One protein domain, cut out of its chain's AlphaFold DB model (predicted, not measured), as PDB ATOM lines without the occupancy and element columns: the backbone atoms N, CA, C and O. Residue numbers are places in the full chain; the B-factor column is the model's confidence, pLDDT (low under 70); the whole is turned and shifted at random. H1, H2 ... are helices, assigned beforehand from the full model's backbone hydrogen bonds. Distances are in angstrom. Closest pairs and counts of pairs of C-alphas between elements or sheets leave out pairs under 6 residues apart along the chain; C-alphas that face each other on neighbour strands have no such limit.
ATOM      1  N   ALA A 840       8.179 -14.495 -43.293       69.75
ATOM      2  CA  ALA A 840       8.003 -15.616 -44.223       69.75
ATOM      3  C   ALA A 840       9.159 -15.737 -45.237       69.75
ATOM      4  O   ALA A 840       9.489 -16.837 -45.688       69.75
ATOM      5  N   GLU A 841       9.800 -14.626 -45.608       78.38
ATOM      6  CA  GLU A 841      11.032 -14.651 -46.398       78.38
ATOM      7  C   GLU A 841      12.255 -15.038 -45.554       78.38
ATOM      8  O   GLU A 841      13.027 -15.869 -46.012       78.38
ATOM      9  N   ARG A 842      12.393 -14.567 -44.305       79.62
ATOM     10  CA  ARG A 842      13.440 -15.020 -43.365       79.62
ATOM     11  C   ARG A 842      13.363 -16.528 -43.106       79.62
ATOM     12  O   ARG A 842      14.390 -17.192 -43.167       79.62
ATOM     13  N   ARG A 843      12.165 -17.093 -42.911       82.81
ATOM     14  CA  ARG A 843      11.955 -18.550 -42.770       82.81
ATOM     15  C   ARG A 843      12.388 -19.315 -44.021       82.81
ATOM     16  O   ARG A 843      13.144 -20.273 -43.914       82.81
ATOM     17  N   ARG A 844      11.983 -18.874 -45.219       82.31
ATOM     18  CA  ARG A 844      12.403 -19.517 -46.481       82.31
ATOM     19  C   ARG A 844      13.882 -19.283 -46.802       82.31
ATOM     20  O   ARG A 844      14.498 -20.140 -47.424       82.31
ATOM     21  N   ALA A 845      14.475 -18.178 -46.355       81.19
ATOM     22  CA  ALA A 845      15.911 -17.936 -46.429       81.19
ATOM     23  C   ALA A 845      16.691 -18.859 -45.481       81.19
ATOM     24  O   ALA A 845      17.678 -19.436 -45.918       81.19
ATOM     25  N   ALA A 846      16.213 -19.084 -44.252       81.88
ATOM     26  CA  ALA A 846      16.777 -20.076 -43.337       81.88
ATOM     27  C   ALA A 846      16.682 -21.495 -43.925       81.88
ATOM     28  O   ALA A 846      17.691 -22.187 -43.996       81.88
ATOM     29  N   VAL A 847      15.521 -21.897 -44.457       79.12
ATOM     30  CA  VAL A 847      15.357 -23.183 -45.168       79.12
ATOM     31  C   VAL A 847      16.327 -23.297 -46.357       79.12
ATOM     32  O   VAL A 847      16.944 -24.342 -46.533       79.12
ATOM     33  N   ARG A 848      16.536 -22.230 -47.143       83.12
ATOM     34  CA  ARG A 848      17.537 -22.209 -48.230       83.12
ATOM     35  C   ARG A 848      18.985 -22.260 -47.733       83.12
ATOM     36  O   ARG A 848      19.804 -22.891 -48.390       83.12
ATOM     37  N   GLU A 849      19.315 -21.612 -46.618       82.25
ATOM     38  CA  GLU A 849      20.659 -21.657 -46.020       82.25
ATOM     39  C   GLU A 849      20.970 -23.067 -45.494       82.25
ATOM     40  O   GLU A 849      22.059 -23.582 -45.741       82.25
ATOM     41  N   LEU A 850      19.987 -23.725 -44.869       81.25
ATOM     42  CA  LEU A 850      20.073 -25.113 -44.410       81.25
ATOM     43  C   LEU A 850      20.175 -26.096 -45.590       81.25
ATOM     44  O   LEU A 850      21.096 -26.906 -45.627       81.25
ATOM     45  N   LEU A 851      19.315 -25.979 -46.614       76.00
ATOM     46  CA  LEU A 851      19.416 -26.793 -47.838       76.00
ATOM     47  C   LEU A 851      20.730 -26.560 -48.597       76.00
ATOM     48  O   LEU A 851      21.276 -27.501 -49.168       76.00
ATOM     49  N   GLY A 852      21.269 -25.337 -48.566       75.38
ATOM     50  CA  GLY A 852      22.587 -24.998 -49.109       75.38
ATOM     51  C   GLY A 852      23.758 -25.657 -48.367       75.38
ATOM     52  O   GLY A 852      24.851 -25.741 -48.922       75.38
ATOM     53  N   GLN A 853      23.527 -26.156 -47.150       75.75
ATOM     54  CA  GLN A 853      24.458 -26.994 -46.380       75.75
ATOM     55  C   GLN A 853      24.133 -28.498 -46.503       75.75
ATOM     56  O   GLN A 853      24.943 -29.339 -46.123       75.75
ATOM     57  N   GLY A 854      22.994 -28.836 -47.114       72.88
ATOM     58  CA  GLY A 854      22.595 -30.181 -47.521       72.88
ATOM     59  C   GLY A 854      21.192 -30.553 -47.039       72.88
ATOM     60  O   GLY A 854      20.806 -30.233 -45.920       72.88
ATOM     61  N   HIS A 855      20.452 -31.306 -47.865       75.06
ATOM     62  CA  HIS A 855      19.106 -31.832 -47.568       75.06
ATOM     63  C   HIS A 855      18.989 -32.389 -46.132       75.06
ATOM     64  O   HIS A 855      18.060 -32.055 -45.404       75.06
ATOM     65  N   ARG A 856      19.988 -33.172 -45.699       72.19
ATOM     66  CA  ARG A 856      20.074 -33.789 -44.366       72.19
ATOM     67  C   ARG A 856      19.980 -32.793 -43.196       72.19
ATOM     68  O   ARG A 856      19.296 -33.094 -42.226       72.19
ATOM     69  N   VAL A 857      20.595 -31.613 -43.303       77.56
ATOM     70  CA  VAL A 857      20.597 -30.601 -42.225       77.56
ATOM     71  C   VAL A 857      19.175 -30.099 -41.948       77.56
ATOM     72  O   VAL A 857      18.818 -29.795 -40.810       77.56
ATOM     73  N   LEU A 858      18.328 -30.056 -42.982       78.56
ATOM     74  CA  LEU A 858      16.922 -29.688 -42.836       78.56
ATOM     75  C   LEU A 858      16.076 -30.823 -42.230       78.56
ATOM     76  O   LEU A 858      15.127 -30.521 -41.514       78.56
ATOM     77  N   VAL A 859      16.436 -32.097 -42.451       74.00
ATOM     78  CA  VAL A 859      15.823 -33.254 -41.760       74.00
ATOM     79  C   VAL A 859      16.063 -33.153 -40.260       74.00
ATOM     80  O   VAL A 859      15.129 -33.246 -39.474       74.00
ATOM     81  N   GLU A 860      17.317 -32.938 -39.865       76.31
ATOM     82  CA  GLU A 860      17.729 -32.902 -38.460       76.31
ATOM     83  C   GLU A 860      17.035 -31.731 -37.725       76.31
ATOM     84  O   GLU A 860      16.486 -31.919 -36.640       76.31
ATOM     85  N   PHE A 861      16.884 -30.572 -38.381       82.88
ATOM     86  CA  PHE A 861      16.161 -29.411 -37.838       82.88
ATOM     87  C   PHE A 861      14.638 -29.620 -37.650       82.88
ATOM     88  O   PHE A 861      14.036 -28.912 -36.840       82.88
ATOM     89  N   ILE A 862      13.995 -30.599 -38.315       77.75
ATOM     90  CA  ILE A 862      12.569 -30.940 -38.078       77.75
ATOM     91  C   ILE A 862      12.339 -31.384 -36.630       77.75
ATOM     92  O   ILE A 862      11.278 -31.103 -36.080       77.75
ATOM     93  N   ALA A 863      13.314 -32.047 -36.005       71.12
ATOM     94  CA  ALA A 863      13.179 -32.541 -34.638       71.12
ATOM     95  C   ALA A 863      13.354 -31.451 -33.561       71.12
ATOM     96  O   ALA A 863      12.880 -31.640 -32.444       71.12
ATOM     97  N   GLU A 864      14.011 -30.328 -33.878       74.38
ATOM     98  CA  GLU A 864      14.386 -29.287 -32.903       74.38
ATOM     99  C   GLU A 864      13.398 -28.111 -32.824       74.38
ATOM    100  O   GLU A 864      13.262 -27.473 -31.777       74.38
ATOM    101  N   VAL A 865      12.712 -27.782 -33.923       79.62
ATOM    102  CA  VAL A 865      11.755 -26.666 -33.939       79.62
ATOM    103  C   VAL A 865      10.500 -26.989 -33.120       79.62
ATOM    104  O   VAL A 865       9.924 -28.066 -33.239       79.62
ATOM    105  N   LYS A 866       9.965 -26.000 -32.383       78.31
ATOM    106  CA  LYS A 866       8.670 -26.115 -31.667       78.31
ATOM    107  C   LYS A 866       7.461 -26.422 -32.574       78.31
ATOM    108  O   LYS A 866       6.361 -26.636 -32.074       78.31
ATOM    109  N   SER A 867       7.629 -26.419 -33.899       75.62
ATOM    110  CA  SER A 867       6.591 -26.831 -34.844       75.62
ATOM    111  C   SER A 867       7.186 -27.570 -36.056       75.62
ATOM    112  O   SER A 867       7.397 -26.960 -37.110       75.62
ATOM    113  N   PRO A 868       7.432 -28.892 -35.940       79.56
ATOM    114  CA  PRO A 868       7.985 -29.724 -37.017       79.56
ATOM    115  C   PRO A 868       7.181 -29.627 -38.323       79.56
ATOM    116  O   PRO A 868       7.741 -29.554 -39.418       79.56
ATOM    117  N   GLY A 869       5.850 -29.530 -38.208       71.75
ATOM    118  CA  GLY A 869       4.937 -29.384 -39.342       71.75
ATOM    119  C   GLY A 869       5.096 -28.072 -40.123       71.75
ATOM    120  O   GLY A 869       4.940 -28.086 -41.342       71.75
ATOM    121  N   LEU A 870       5.460 -26.955 -39.475       75.56
ATOM    122  CA  LEU A 870       5.739 -25.698 -40.191       75.56
ATOM    123  C   LEU A 870       7.004 -25.804 -41.052       75.56
ATOM    124  O   LEU A 870       7.054 -25.208 -42.129       75.56
ATOM    125  N   LEU A 871       7.999 -26.582 -40.615       82.38
ATOM    126  CA  LEU A 871       9.218 -26.818 -41.387       82.38
ATOM    127  C   LEU A 871       8.983 -27.830 -42.521       82.38
ATOM    128  O   LEU A 871       9.329 -27.550 -43.667       82.38
ATOM    129  N   GLY A 872       8.310 -28.952 -42.235       79.81
ATOM    130  CA  GLY A 872       7.937 -29.951 -43.245       79.81
ATOM    131  C   GLY A 872       7.034 -29.390 -44.355       79.81
ATOM    132  O   GLY A 872       7.210 -29.727 -45.526       79.81
ATOM    133  N   ALA A 873       6.122 -28.469 -44.020       77.50
ATOM    134  CA  ALA A 873       5.320 -27.740 -45.004       77.50
ATOM    135  C   ALA A 873       6.167 -26.765 -45.840       77.50
ATOM    136  O   ALA A 873       6.122 -26.821 -47.071       77.50
ATOM    137  N   ALA A 874       6.993 -25.928 -45.195       81.88
ATOM    138  CA  ALA A 874       7.879 -24.983 -45.885       81.88
ATOM    139  C   ALA A 874       8.889 -25.675 -46.824       81.88
ATOM    140  O   ALA A 874       9.335 -25.070 -47.798       81.88
ATOM    141  N   TRP A 875       9.223 -26.941 -46.555       85.12
ATOM    142  CA  TRP A 875      10.011 -27.798 -47.438       85.12
ATOM    143  C   TRP A 875       9.185 -28.387 -48.589       85.12
ATOM    144  O   TRP A 875       9.561 -28.243 -49.752       85.12
ATOM    145  N   GLY A 876       8.039 -29.013 -48.294       76.31
ATOM    146  CA  GLY A 876       7.182 -29.652 -49.302       76.31
ATOM    147  C   GLY A 876       6.658 -28.693 -50.383       76.31
ATOM    148  O   GLY A 876       6.417 -29.113 -51.519       76.31
ATOM    149  N   GLU A 877       6.537 -27.401 -50.065       76.75
ATOM    150  CA  GLU A 877       6.206 -26.347 -51.032       76.75
ATOM    151  C   GLU A 877       7.320 -26.076 -52.058       76.75
ATOM    152  O   GLU A 877       7.011 -25.784 -53.215       76.75
ATOM    153  N   ILE A 878       8.597 -26.190 -51.669       79.44
ATOM    154  CA  ILE A 878       9.752 -25.849 -52.524       79.44
ATOM    155  C   ILE A 878      10.491 -27.066 -53.109       79.44
ATOM    156  O   ILE A 878      11.309 -26.882 -54.007       79.44
ATOM    157  N   GLY A 879      10.216 -28.280 -52.623       73.56
ATOM    158  CA  GLY A 879      10.928 -29.507 -53.005       73.56
ATOM    159  C   GLY A 879      10.521 -30.133 -54.349       73.56
ATOM    160  O   GLY A 879       9.387 -29.978 -54.827       73.56
ATOM    161  N   ASP A 880      11.451 -30.901 -54.933       78.19
ATOM    162  CA  ASP A 880      11.352 -31.509 -56.272       78.19
ATOM    163  C   ASP A 880      11.484 -33.051 -56.272       78.19
ATOM    164  O   ASP A 880      11.458 -33.692 -55.221       78.19
ATOM    165  N   THR A 881      11.511 -33.699 -57.442       74.94
ATOM    166  CA  THR A 881      11.535 -35.173 -57.582       74.94
ATOM    167  C   THR A 881      12.816 -35.845 -57.053       74.94
ATOM    168  O   THR A 881      12.836 -37.063 -56.886       74.94
ATOM    169  N   ASN A 882      13.883 -35.095 -56.760       73.94
ATOM    170  CA  ASN A 882      15.023 -35.609 -56.001       73.94
ATOM    171  C   ASN A 882      14.714 -35.645 -54.498       73.94
ATOM    172  O   ASN A 882      15.008 -36.654 -53.867       73.94
ATOM    173  N   ASP A 883      14.055 -34.624 -53.936       77.12
ATOM    174  CA  ASP A 883      13.654 -34.633 -52.518       77.12
ATOM    175  C   ASP A 883      12.677 -35.777 -52.185       77.12
ATOM    176  O   ASP A 883      12.676 -36.273 -51.062       77.12
ATOM    177  N   ASP A 884      11.855 -36.239 -53.140       79.44
ATOM    178  CA  ASP A 884      11.054 -37.473 -52.977       79.44
ATOM    179  C   ASP A 884      11.944 -38.677 -52.647       79.44
ATOM    180  O   ASP A 884      11.732 -39.371 -51.655       79.44
ATOM    181  N   ARG A 885      12.969 -38.896 -53.477       74.56
ATOM    182  CA  ARG A 885      13.896 -40.039 -53.411       74.56
ATOM    183  C   ARG A 885      14.884 -39.957 -52.248       74.56
ATOM    184  O   ARG A 885      15.561 -40.937 -51.963       74.56
ATOM    185  N   LEU A 886      15.009 -38.788 -51.622       74.75
ATOM    186  CA  LEU A 886      15.852 -38.573 -50.447       74.75
ATOM    187  C   LEU A 886      15.103 -38.872 -49.138       74.75
ATOM    188  O   LEU A 886      15.726 -39.319 -48.179       74.75
ATOM    189  N   ILE A 887      13.779 -38.679 -49.110       77.81
ATOM    190  CA  ILE A 887      12.936 -38.909 -47.923       77.81
ATOM    191  C   ILE A 887      12.281 -40.307 -47.933       77.81
ATOM    192  O   ILE A 887      11.910 -40.821 -46.875       77.81
ATOM    193  N   LEU A 888      12.159 -40.954 -49.102       79.75
ATOM    194  CA  LEU A 888      11.409 -42.206 -49.282       79.75
ATOM    195  C   LEU A 888      12.256 -43.314 -49.926       79.75
ATOM    196  O   LEU A 888      12.900 -43.045 -50.940       79.75
ATOM    197  N   PRO A 889      12.249 -44.554 -49.385       71.38
ATOM    198  CA  PRO A 889      11.457 -45.058 -48.242       71.38
ATOM    199  C   PRO A 889      11.814 -44.484 -46.861       71.38
ATOM    200  O   PRO A 889      11.000 -44.540 -45.938       71.38
ATOM    201  N   ALA A 890      13.034 -43.964 -46.722       75.44
ATOM    202  CA  ALA A 890      13.795 -43.983 -45.474       75.44
ATOM    203  C   ALA A 890      13.095 -43.417 -44.224       75.44
ATOM    204  O   ALA A 890      13.305 -43.943 -43.132       75.44
ATOM    205  N   TYR A 891      12.290 -42.354 -44.334       80.94
ATOM    206  CA  TYR A 891      11.752 -41.669 -43.148       80.94
ATOM    207  C   TYR A 891      10.335 -42.100 -42.736       80.94
ATOM    208  O   TYR A 891       9.898 -41.755 -41.642       80.94
ATOM    209  N   LEU A 892       9.639 -42.918 -43.538       71.69
ATOM    210  CA  LEU A 892       8.370 -43.543 -43.119       71.69
ATOM    211  C   LEU A 892       8.587 -44.651 -42.084       71.69
ATOM    212  O   LEU A 892       7.787 -44.842 -41.172       71.69
ATOM    213  N   VAL A 893       9.690 -45.376 -42.237       63.50
ATOM    214  CA  VAL A 893      10.016 -46.575 -41.455       63.50
ATOM    215  C   VAL A 893      10.877 -46.252 -40.229       63.50
ATOM    216  O   VAL A 893      11.150 -47.125 -39.414       63.50
ATOM    217  N   ASN A 894      11.267 -44.984 -40.089       74.50
ATOM    218  CA  ASN A 894      12.191 -44.454 -39.097       74.50
ATOM    219  C   ASN A 894      11.602 -44.460 -37.677       74.50
ATOM    220  O   ASN A 894      10.433 -44.119 -37.472       74.50
ATOM    221  N   ASP A 895      12.410 -44.823 -36.683       65.19
ATOM    222  CA  ASP A 895      11.978 -44.955 -35.287       65.19
ATOM    223  C   ASP A 895      11.658 -43.612 -34.599       65.19
ATOM    224  O   ASP A 895      10.869 -43.584 -33.653       65.19
ATOM    225  N   VAL A 896      12.179 -42.486 -35.103       69.62
ATOM    226  CA  VAL A 896      11.969 -41.148 -34.527       69.62
ATOM    227  C   VAL A 896      10.600 -40.584 -34.914       69.62
ATOM    228  O   VAL A 896      10.342 -40.298 -36.081       69.62
ATOM    229  N   VAL A 897       9.735 -40.340 -33.924       71.25
ATOM    230  CA  VAL A 897       8.357 -39.853 -34.137       71.25
ATOM    231  C   VAL A 897       8.313 -38.499 -34.853       71.25
ATOM    232  O   VAL A 897       7.580 -38.372 -35.820       71.25
ATOM    233  N   SER A 898       9.136 -37.512 -34.481       72.94
ATOM    234  CA  SER A 898       9.141 -36.195 -35.151       72.94
ATOM    235  C   SER A 898       9.600 -36.256 -36.614       72.94
ATOM    236  O   SER A 898       9.098 -35.499 -37.446       72.94
ATOM    237  N   LEU A 899      10.495 -37.192 -36.958       75.44
ATOM    238  CA  LEU A 899      10.863 -37.468 -38.347       75.44
ATOM    239  C   LEU A 899       9.782 -38.269 -39.067       75.44
ATOM    240  O   LEU A 899       9.530 -37.985 -40.229       75.44
ATOM    241  N   ARG A 900       9.095 -39.200 -38.398       79.19
ATOM    242  CA  ARG A 900       7.958 -39.936 -38.968       79.19
ATOM    243  C   ARG A 900       6.746 -39.031 -39.193       79.19
ATOM    244  O   ARG A 900       6.075 -39.186 -40.204       79.19
ATOM    245  N   ASP A 901       6.509 -38.044 -38.333       72.38
ATOM    246  CA  ASP A 901       5.465 -37.020 -38.465       72.38
ATOM    247  C   ASP A 901       5.831 -35.978 -39.523       72.38
ATOM    248  O   ASP A 901       4.997 -35.619 -40.356       72.38
ATOM    249  N   GLY A 902       7.088 -35.523 -39.542       77.50
ATOM    250  CA  GLY A 902       7.621 -34.647 -40.586       77.50
ATOM    251  C   GLY A 902       7.597 -35.318 -41.959       77.50
ATOM    252  O   GLY A 902       7.116 -34.725 -42.923       77.50
ATOM    253  N   ALA A 903       8.019 -36.581 -42.039       78.38
ATOM    254  CA  ALA A 903       7.999 -37.389 -43.252       78.38
ATOM    255  C   ALA A 903       6.590 -37.825 -43.650       78.38
ATOM    256  O   ALA A 903       6.306 -37.832 -44.838       78.38
ATOM    257  N   SER A 904       5.676 -38.106 -42.719       76.75
ATOM    258  CA  SER A 904       4.264 -38.361 -43.046       76.75
ATOM    259  C   SER A 904       3.575 -37.084 -43.525       76.75
ATOM    260  O   SER A 904       2.840 -37.118 -44.506       76.75
ATOM    261  N   SER A 905       3.874 -35.930 -42.919       75.25
ATOM    262  CA  SER A 905       3.406 -34.616 -43.388       75.25
ATOM    263  C   SER A 905       3.978 -34.265 -44.764       75.25
ATOM    264  O   SER A 905       3.270 -33.709 -45.605       75.25
ATOM    265  N   TYR A 906       5.236 -34.630 -45.019       81.50
ATOM    266  CA  TYR A 906       5.902 -34.483 -46.308       81.50
ATOM    267  C   TYR A 906       5.313 -35.435 -47.356       81.50
ATOM    268  O   TYR A 906       4.841 -34.969 -48.385       81.50
ATOM    269  N   VAL A 907       5.214 -36.738 -47.081       79.94
ATOM    270  CA  VAL A 907       4.512 -37.744 -47.901       79.94
ATOM    271  C   VAL A 907       3.096 -37.289 -48.206       79.94
ATOM    272  O   VAL A 907       2.661 -37.388 -49.344       79.94
ATOM    273  N   TRP A 908       2.395 -36.696 -47.244       77.44
ATOM    274  CA  TRP A 908       1.071 -36.129 -47.459       77.44
ATOM    275  C   TRP A 908       1.090 -34.851 -48.313       77.44
ATOM    276  O   TRP A 908       0.153 -34.603 -49.069       77.44
ATOM    277  N   ALA A 909       2.140 -34.029 -48.256       74.19
ATOM    278  CA  ALA A 909       2.346 -32.903 -49.174       74.19
ATOM    279  C   ALA A 909       2.743 -33.349 -50.601       74.19
ATOM    280  O   ALA A 909       2.348 -32.697 -51.567       74.19
ATOM    281  N   ARG A 910       3.463 -34.471 -50.748       80.88
ATOM    282  CA  ARG A 910       3.890 -35.054 -52.035       80.88
ATOM    283  C   ARG A 910       2.798 -35.900 -52.693       80.88
ATOM    284  O   ARG A 910       2.515 -35.715 -53.870       80.88
ATOM    285  N   PHE A 911       2.094 -36.743 -51.941       77.31
ATOM    286  CA  PHE A 911       0.969 -37.548 -52.428       77.31
ATOM    287  C   PHE A 911      -0.202 -36.666 -52.889       77.31
ATOM    288  O   PHE A 911      -0.752 -36.905 -53.961       77.31
ATOM    289  N   ARG A 912      -0.497 -35.557 -52.183       74.06
ATOM    290  CA  ARG A 912      -1.434 -34.503 -52.651       74.06
ATOM    291  C   ARG A 912      -0.978 -33.773 -53.932       74.06
ATOM    292  O   ARG A 912      -1.708 -32.926 -54.440       74.06
ATOM    293  N   LYS A 913       0.209 -34.100 -54.451       67.75
ATOM    294  CA  LYS A 913       0.826 -33.605 -55.690       67.75
ATOM    295  C   LYS A 913       1.022 -34.747 -56.727       67.75
ATOM    296  O   LYS A 913       1.529 -34.444 -57.803       67.75
ATOM    297  N   GLY A 914       0.642 -36.016 -56.446       71.00
ATOM    298  CA  GLY A 914       0.983 -37.176 -57.312       71.00
ATOM    299  C   GLY A 914       0.288 -38.563 -57.160       71.00
ATOM    300  O   GLY A 914       0.422 -39.367 -58.080       71.00
ATOM    301  N   GLU A 915      -0.463 -38.868 -56.091       73.62
ATOM    302  CA  GLU A 915      -1.295 -40.098 -55.911       73.62
ATOM    303  C   GLU A 915      -0.605 -41.492 -56.092       73.62
ATOM    304  O   GLU A 915       0.606 -41.625 -55.937       73.62
ATOM    305  N   TRP A 916      -1.349 -42.589 -56.349       76.56
ATOM    306  CA  TRP A 916      -0.780 -43.955 -56.479       76.56
ATOM    307  C   TRP A 916       0.221 -44.092 -57.634       76.56
ATOM    308  O   TRP A 916       1.172 -44.853 -57.511       76.56
ATOM    309  N   ALA A 917       0.073 -43.312 -58.710       74.12
ATOM    310  CA  ALA A 917       1.037 -43.288 -59.815       74.12
ATOM    311  C   ALA A 917       2.444 -42.835 -59.370       74.12
ATOM    312  O   ALA A 917       3.440 -43.176 -60.007       74.12
ATOM    313  N   TRP A 918       2.532 -42.094 -58.261       82.62
ATOM    314  CA  TRP A 918       3.786 -41.768 -57.590       82.62
ATOM    315  C   TRP A 918       4.301 -42.946 -56.745       82.62
ATOM    316  O   TRP A 918       5.484 -43.249 -56.844       82.62
ATOM    317  N   VAL A 919       3.444 -43.695 -56.037       76.81
ATOM    318  CA  VAL A 919       3.844 -44.920 -55.299       76.81
ATOM    319  C   VAL A 919       4.339 -46.027 -56.240       76.81
ATOM    320  O   VAL A 919       5.379 -46.631 -55.985       76.81
ATOM    321  N   ASP A 920       3.665 -46.247 -57.371       76.94
ATOM    322  CA  ASP A 920       4.101 -47.193 -58.410       76.94
ATOM    323  C   ASP A 920       5.466 -46.802 -59.016       76.94
ATOM    324  O   ASP A 920       6.206 -47.660 -59.503       76.94
ATOM    325  N   SER A 921       5.848 -45.519 -58.934       70.62
ATOM    326  CA  SER A 921       7.169 -45.030 -59.354       70.62
ATOM    327  C   SER A 921       8.297 -45.278 -58.336       70.62
ATOM    328  O   SER A 921       9.455 -44.992 -58.644       70.62
ATOM    329  N   LEU A 922       7.986 -45.832 -57.152       77.00
ATOM    330  CA  LEU A 922       8.947 -46.104 -56.070       77.00
ATOM    331  C   LEU A 922       9.526 -47.536 -56.052       77.00
ATOM    332  O   LEU A 922      10.489 -47.776 -55.329       77.00
ATOM    333  N   LEU A 923       8.966 -48.467 -56.839       74.25
ATOM    334  CA  LEU A 923       9.501 -49.823 -57.083       74.25
ATOM    335  C   LEU A 923       9.775 -50.677 -55.818       74.25
ATOM    336  O   LEU A 923      10.880 -51.153 -55.580       74.25
ATOM    337  N   LEU A 924       8.723 -50.968 -55.042       72.50
ATOM    338  CA  LEU A 924       8.782 -51.665 -53.737       72.50
ATOM    339  C   LEU A 924       9.438 -53.068 -53.705       72.50
ATOM    340  O   LEU A 924       9.607 -53.627 -52.626       72.50
ATOM    341  N   ARG A 925       9.759 -53.681 -54.853       65.50
ATOM    342  CA  ARG A 925      10.491 -54.967 -54.903       65.50
ATOM    343  C   ARG A 925      11.982 -54.812 -54.612       65.50
ATOM    344  O   ARG A 925      12.629 -55.800 -54.285       65.50
ATOM    345  N   ASP A 926      12.487 -53.589 -54.727       67.00
ATOM    346  CA  ASP A 926      13.891 -53.235 -54.536       67.00
ATOM    347  C   ASP A 926      14.140 -52.644 -53.124       67.00
ATOM    348  O   ASP A 926      15.181 -52.040 -52.874       67.00
ATOM    349  N   TRP A 927      13.163 -52.780 -52.213       80.94
ATOM    350  CA  TRP A 927      13.172 -52.285 -50.825       80.94
ATOM    351  C   TRP A 927      13.450 -53.425 -49.829       80.94
ATOM    352  O   TRP A 927      13.196 -54.594 -50.128       80.94
ATOM    353  N   SER A 928      13.953 -53.104 -48.632       77.38
ATOM    354  CA  SER A 928      14.338 -54.116 -47.636       77.38
ATOM    355  C   SER A 928      13.146 -54.835 -46.972       77.38
ATOM    356  O   SER A 928      12.015 -54.342 -47.027       77.38
ATOM    357  N   PRO A 929      13.373 -55.981 -46.295       60.34
ATOM    358  CA  PRO A 929      12.349 -56.693 -45.532       60.34
ATOM    359  C   PRO A 929      11.555 -55.811 -44.569       60.34
ATOM    360  O   PRO A 929      10.328 -55.810 -44.602       60.34
ATOM    361  N   GLU A 930      12.253 -55.036 -43.736       70.50
ATOM    362  CA  GLU A 930      11.623 -54.161 -42.750       70.50
ATOM    363  C   GLU A 930      11.104 -52.864 -43.383       70.50
ATOM    364  O   GLU A 930      10.095 -52.338 -42.927       70.50
ATOM    365  N   GLU A 931      11.705 -52.371 -44.470       76.62
ATOM    366  CA  GLU A 931      11.175 -51.209 -45.198       76.62
ATOM    367  C   GLU A 931       9.840 -51.522 -45.872       76.62
ATOM    368  O   GLU A 931       8.868 -50.778 -45.719       76.62
ATOM    369  N   ALA A 932       9.779 -52.656 -46.574       72.56
ATOM    370  CA  ALA A 932       8.542 -53.197 -47.100       72.56
ATOM    371  C   ALA A 932       7.571 -53.466 -45.948       72.56
ATOM    372  O   ALA A 932       6.452 -52.969 -45.998       72.56
ATOM    373  N   ALA A 933       7.982 -54.159 -44.878       67.06
ATOM    374  CA  ALA A 933       7.104 -54.444 -43.743       67.06
ATOM    375  C   ALA A 933       6.577 -53.181 -43.048       67.06
ATOM    376  O   ALA A 933       5.407 -53.160 -42.704       67.06
ATOM    377  N   ARG A 934       7.362 -52.109 -42.877       75.81
ATOM    378  CA  ARG A 934       6.930 -50.873 -42.197       75.81
ATOM    379  C   ARG A 934       6.150 -49.916 -43.104       75.81
ATOM    380  O   ARG A 934       5.224 -49.262 -42.619       75.81
ATOM    381  N   LEU A 935       6.393 -49.905 -44.419       76.38
ATOM    382  CA  LEU A 935       5.418 -49.357 -45.376       76.38
ATOM    383  C   LEU A 935       4.116 -50.185 -45.345       76.38
ATOM    384  O   LEU A 935       3.025 -49.627 -45.421       76.38
ATOM    385  N   LEU A 936       4.217 -51.507 -45.175       70.50
ATOM    386  CA  LEU A 936       3.083 -52.431 -45.076       70.50
ATOM    387  C   LEU A 936       2.404 -52.463 -43.691       70.50
ATOM    388  O   LEU A 936       1.280 -52.937 -43.614       70.50
ATOM    389  N   ILE A 937       3.017 -51.906 -42.640       72.06
ATOM    390  CA  ILE A 937       2.419 -51.589 -41.322       72.06
ATOM    391  C   ILE A 937       1.844 -50.163 -41.325       72.06
ATOM    392  O   ILE A 937       0.923 -49.851 -40.576       72.06
ATOM    393  N   SER A 938       2.308 -49.317 -42.250       68.19
ATOM    394  CA  SER A 938       1.570 -48.125 -42.683       68.19
ATOM    395  C   SER A 938       0.340 -48.486 -43.558       68.19
ATOM    396  O   SER A 938      -0.414 -47.590 -43.934       68.19
ATOM    397  N   VAL A 939       0.109 -49.786 -43.849       58.81
ATOM    398  CA  VAL A 939      -1.137 -50.422 -44.358       58.81
ATOM    399  C   VAL A 939      -1.386 -51.764 -43.566       58.81
ATOM    400  O   VAL A 939      -1.053 -51.751 -42.383       58.81
ATOM    401  N   PRO A 940      -2.011 -52.882 -44.046       60.91
ATOM    402  CA  PRO A 940      -2.338 -54.047 -43.181       60.91
ATOM    403  C   PRO A 940      -1.536 -55.368 -43.370       60.91
ATOM    404  O   PRO A 940      -0.918 -55.636 -44.400       60.91
ATOM    405  N   PHE A 941      -1.682 -56.255 -42.373       69.31
ATOM    406  CA  PHE A 941      -0.909 -57.476 -42.054       69.31
ATOM    407  C   PHE A 941      -1.742 -58.781 -42.228       69.31
ATOM    408  O   PHE A 941      -2.902 -58.798 -41.818       69.31
ATOM    409  N   SER A 942      -1.227 -59.862 -42.862       62.16
ATOM    410  CA  SER A 942      -1.998 -61.115 -43.144       62.16
ATOM    411  C   SER A 942      -1.191 -62.293 -43.761       62.16
ATOM    412  O   SER A 942       0.003 -62.177 -44.002       62.16
ATOM    413  N   ASN A 943      -1.852 -63.395 -44.158       57.22
ATOM    414  CA  ASN A 943      -1.256 -64.446 -45.013       57.22
ATOM    415  C   ASN A 943      -1.026 -63.987 -46.483       57.22
ATOM    416  O   ASN A 943      -0.212 -64.561 -47.185       57.22
ATOM    417  N   GLU A 944      -1.642 -62.897 -46.970       58.12
ATOM    418  CA  GLU A 944      -1.174 -62.223 -48.209       58.12
ATOM    419  C   GLU A 944       0.047 -61.324 -47.930       58.12
ATOM    420  O   GLU A 944       0.739 -60.942 -48.869       58.12
ATOM    421  N   VAL A 945       0.369 -61.048 -46.655       68.94
ATOM    422  CA  VAL A 945       1.727 -60.640 -46.273       68.94
ATOM    423  C   VAL A 945       2.638 -61.867 -46.278       68.94
ATOM    424  O   VAL A 945       3.531 -61.841 -47.108       68.94
ATOM    425  N   TRP A 946       2.394 -62.960 -45.528       72.38
ATOM    426  CA  TRP A 946       3.224 -64.197 -45.594       72.38
ATOM    427  C   TRP A 946       3.516 -64.660 -47.032       72.38
ATOM    428  O   TRP A 946       4.674 -64.768 -47.413       72.38
ATOM    429  N   ARG A 947       2.491 -64.789 -47.879       66.50
ATOM    430  CA  ARG A 947       2.625 -65.156 -49.298       66.50
ATOM    431  C   ARG A 947       3.316 -64.088 -50.156       66.50
ATOM    432  O   ARG A 947       3.801 -64.396 -51.243       66.50
ATOM    433  N   ARG A 948       3.364 -62.828 -49.708       63.53
ATOM    434  CA  ARG A 948       4.278 -61.828 -50.276       63.53
ATOM    435  C   ARG A 948       5.690 -61.997 -49.738       63.53
ATOM    436  O   ARG A 948       6.583 -61.858 -50.558       63.53
ATOM    437  N   LEU A 949       5.904 -62.371 -48.474       67.75
ATOM    438  CA  LEU A 949       7.225 -62.722 -47.924       67.75
ATOM    439  C   LEU A 949       7.826 -63.913 -48.694       67.75
ATOM    440  O   LEU A 949       8.984 -63.851 -49.084       67.75
ATOM    441  N   ASP A 950       7.003 -64.903 -49.062       60.50
ATOM    442  CA  ASP A 950       7.360 -66.027 -49.948       60.50
ATOM    443  C   ASP A 950       7.740 -65.600 -51.387       60.50
ATOM    444  O   ASP A 950       8.319 -66.379 -52.145       60.50
ATOM    445  N   THR A 951       7.387 -64.375 -51.802       56.03
ATOM    446  CA  THR A 951       7.766 -63.772 -53.103       56.03
ATOM    447  C   THR A 951       8.726 -62.582 -52.978       56.03
ATOM    448  O   THR A 951       9.093 -61.980 -53.991       56.03
ATOM    449  N   LEU A 952       9.084 -62.240 -51.741       65.88
ATOM    450  CA  LEU A 952      10.079 -61.265 -51.317       65.88
ATOM    451  C   LEU A 952      11.188 -62.080 -50.619       65.88
ATOM    452  O   LEU A 952      11.541 -63.156 -51.101       65.88
ATOM    453  N   ASP A 953      11.751 -61.581 -49.521       66.00
ATOM    454  CA  ASP A 953      12.833 -62.250 -48.800       66.00
ATOM    455  C   ASP A 953      12.326 -62.980 -47.530       66.00
ATOM    456  O   ASP A 953      11.563 -62.390 -46.755       66.00
ATOM    457  N   PRO A 954      12.776 -64.221 -47.246       49.97
ATOM    458  CA  PRO A 954      12.456 -64.937 -46.008       49.97
ATOM    459  C   PRO A 954      12.750 -64.167 -44.712       49.97
ATOM    460  O   PRO A 954      12.079 -64.403 -43.707       49.97
ATOM    461  N   ALA A 955      13.697 -63.225 -44.709       70.38
ATOM    462  CA  ALA A 955      14.011 -62.393 -43.549       70.38
ATOM    463  C   ALA A 955      12.814 -61.560 -43.059       70.38
ATOM    464  O   ALA A 955      12.723 -61.290 -41.863       70.38
ATOM    465  N   VAL A 956      11.848 -61.228 -43.930       73.19
ATOM    466  CA  VAL A 956      10.615 -60.543 -43.497       73.19
ATOM    467  C   VAL A 956       9.801 -61.434 -42.537       73.19
ATOM    468  O   VAL A 956       9.058 -60.933 -41.699       73.19
ATOM    469  N   SER A 957       9.944 -62.762 -42.645       58.91
ATOM    470  CA  SER A 957       9.267 -63.756 -41.800       58.91
ATOM    471  C   SER A 957       9.970 -63.945 -40.448       58.91
ATOM    472  O   SER A 957       9.316 -64.147 -39.427       58.91
ATOM    473  N   THR A 958      11.294 -63.785 -40.374       59.69
ATOM    474  CA  THR A 958      12.015 -63.767 -39.085       59.69
ATOM    475  C   THR A 958      11.601 -62.557 -38.240       59.69
ATOM    476  O   THR A 958      11.274 -62.706 -37.062       59.69
ATOM    477  N   THR A 959      11.504 -61.380 -38.868       65.25
ATOM    478  CA  THR A 959      10.978 -60.134 -38.271       65.25
ATOM    479  C   THR A 959       9.457 -60.181 -38.020       65.25
ATOM    480  O   THR A 959       8.880 -59.236 -37.494       65.25
ATOM    481  N   TYR A 960       8.791 -61.287 -38.367       69.75
ATOM    482  CA  TYR A 960       7.412 -61.588 -37.982       69.75
ATOM    483  C   TYR A 960       7.391 -62.469 -36.721       69.75
ATOM    484  O   TYR A 960       6.748 -62.118 -35.734       69.75
ATOM    485  N   TRP A 961       8.123 -63.593 -36.713       63.03
ATOM    486  CA  TRP A 961       8.088 -64.570 -35.612       63.03
ATOM    487  C   TRP A 961       8.657 -64.064 -34.283       63.03
ATOM    488  O   TRP A 961       8.122 -64.403 -33.235       63.03
ATOM    489  N   ALA A 962       9.688 -63.214 -34.304       62.75
ATOM    490  CA  ALA A 962      10.230 -62.605 -33.082       62.75
ATOM    491  C   ALA A 962       9.332 -61.494 -32.495       62.75
ATOM    492  O   ALA A 962       9.596 -60.989 -31.406       62.75
ATOM    493  N   THR A 963       8.295 -61.077 -33.228       57.91
ATOM    494  CA  THR A 963       7.440 -59.917 -32.913       57.91
ATOM    495  C   THR A 963       5.952 -60.304 -32.841       57.91
ATOM    496  O   THR A 963       5.078 -59.447 -32.728       57.91
TER     497      THR A 963
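This is residues 840 to 963 of the 1267 residues of an uncharacterized protein of Paraburkholderia terrae (UniProt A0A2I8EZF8). Two lobes follow each other along the longest axis: in the larger one H2 and H3 pack on the long helix H5, with H1 at the far end and H4 and H6 close to H5; the smaller one, at the opposite end, is a small group of H7, H8 and H9. Residues 923 to 928 join the lobes. The printed part has 124 residues with nine named helices, H1 to H9 in order, and no named strand, an all-helix domain. It is elongated, 51 by 30 by 22 A, and only just compact, close to loose, with a radius of gyration of the C-alphas of 16.4 A.

Start at H5, residues 897 to 911. H3, residues 868 to 876, touches it the same way at a shallow tilt of 32 degrees, only just short of steep; the closest C-alphas, of Gly 872 and Gly 902, are 5.4 A apart. H2, residues 855 to 862, touches residues 898 to 902 of H5 at a steep tilt of 60 degrees, closest at C-alphas 862 and 902, 6.7 A. H2 and H3 touch only at the corner, closest at C-alphas 862 and 868, 4.9 A. H1, residues 840 to 851, touches H2 with residues 847 to 851 alone, closest at C-alphas 850 and 858, 5.8 A. H4, residues 881 to 887, is close to H5 but not clearly touching, closest at C-alphas 887 and 903, 7.0 A. H6, residues 915 to 922, is likewise close to H5, closest at C-alphas 911 and 918, 7.2 A. H7, residues 929 to 937, is apart from H5. H9, residues 955 to 961, touches H7 at a steep tilt of 56 degrees, closest at C-alphas 929 and 956, 4.7 A. H8, residues 943 to 949, and H9 form a helical hairpin that only just touches, with 3 pairs of C-alphas within 8 A, closest at 949 and 956, 6.0 A. O i to N i+4 pairs are all within hydrogen-bond range in H1, H2, H3, H5, H7, H8 and H9, but 2 of 3 in H4 and 1 of 4 in H6, where 4 of 5 O i to N i+3 pairs are.

Find C-alpha 897 at (8.357, -39.853, -34.137); H5 runs 19.9 A from there to C-alpha 911. H1 begins at C-alpha 840, (8.003, -15.616, -44.223), and runs 16.4 A. H9 ends at C-alpha 961, (8.088, -64.570, -35.612).

The farthest C-alphas, of Arg 842 and Asp 950, are 51.8 A apart. The printed part has no cut, and no link is long. Mean pLDDT of the printed part is 73.2; 32 residues are under 70, among them 938 to 945, 947 to 954 and 957 to 963.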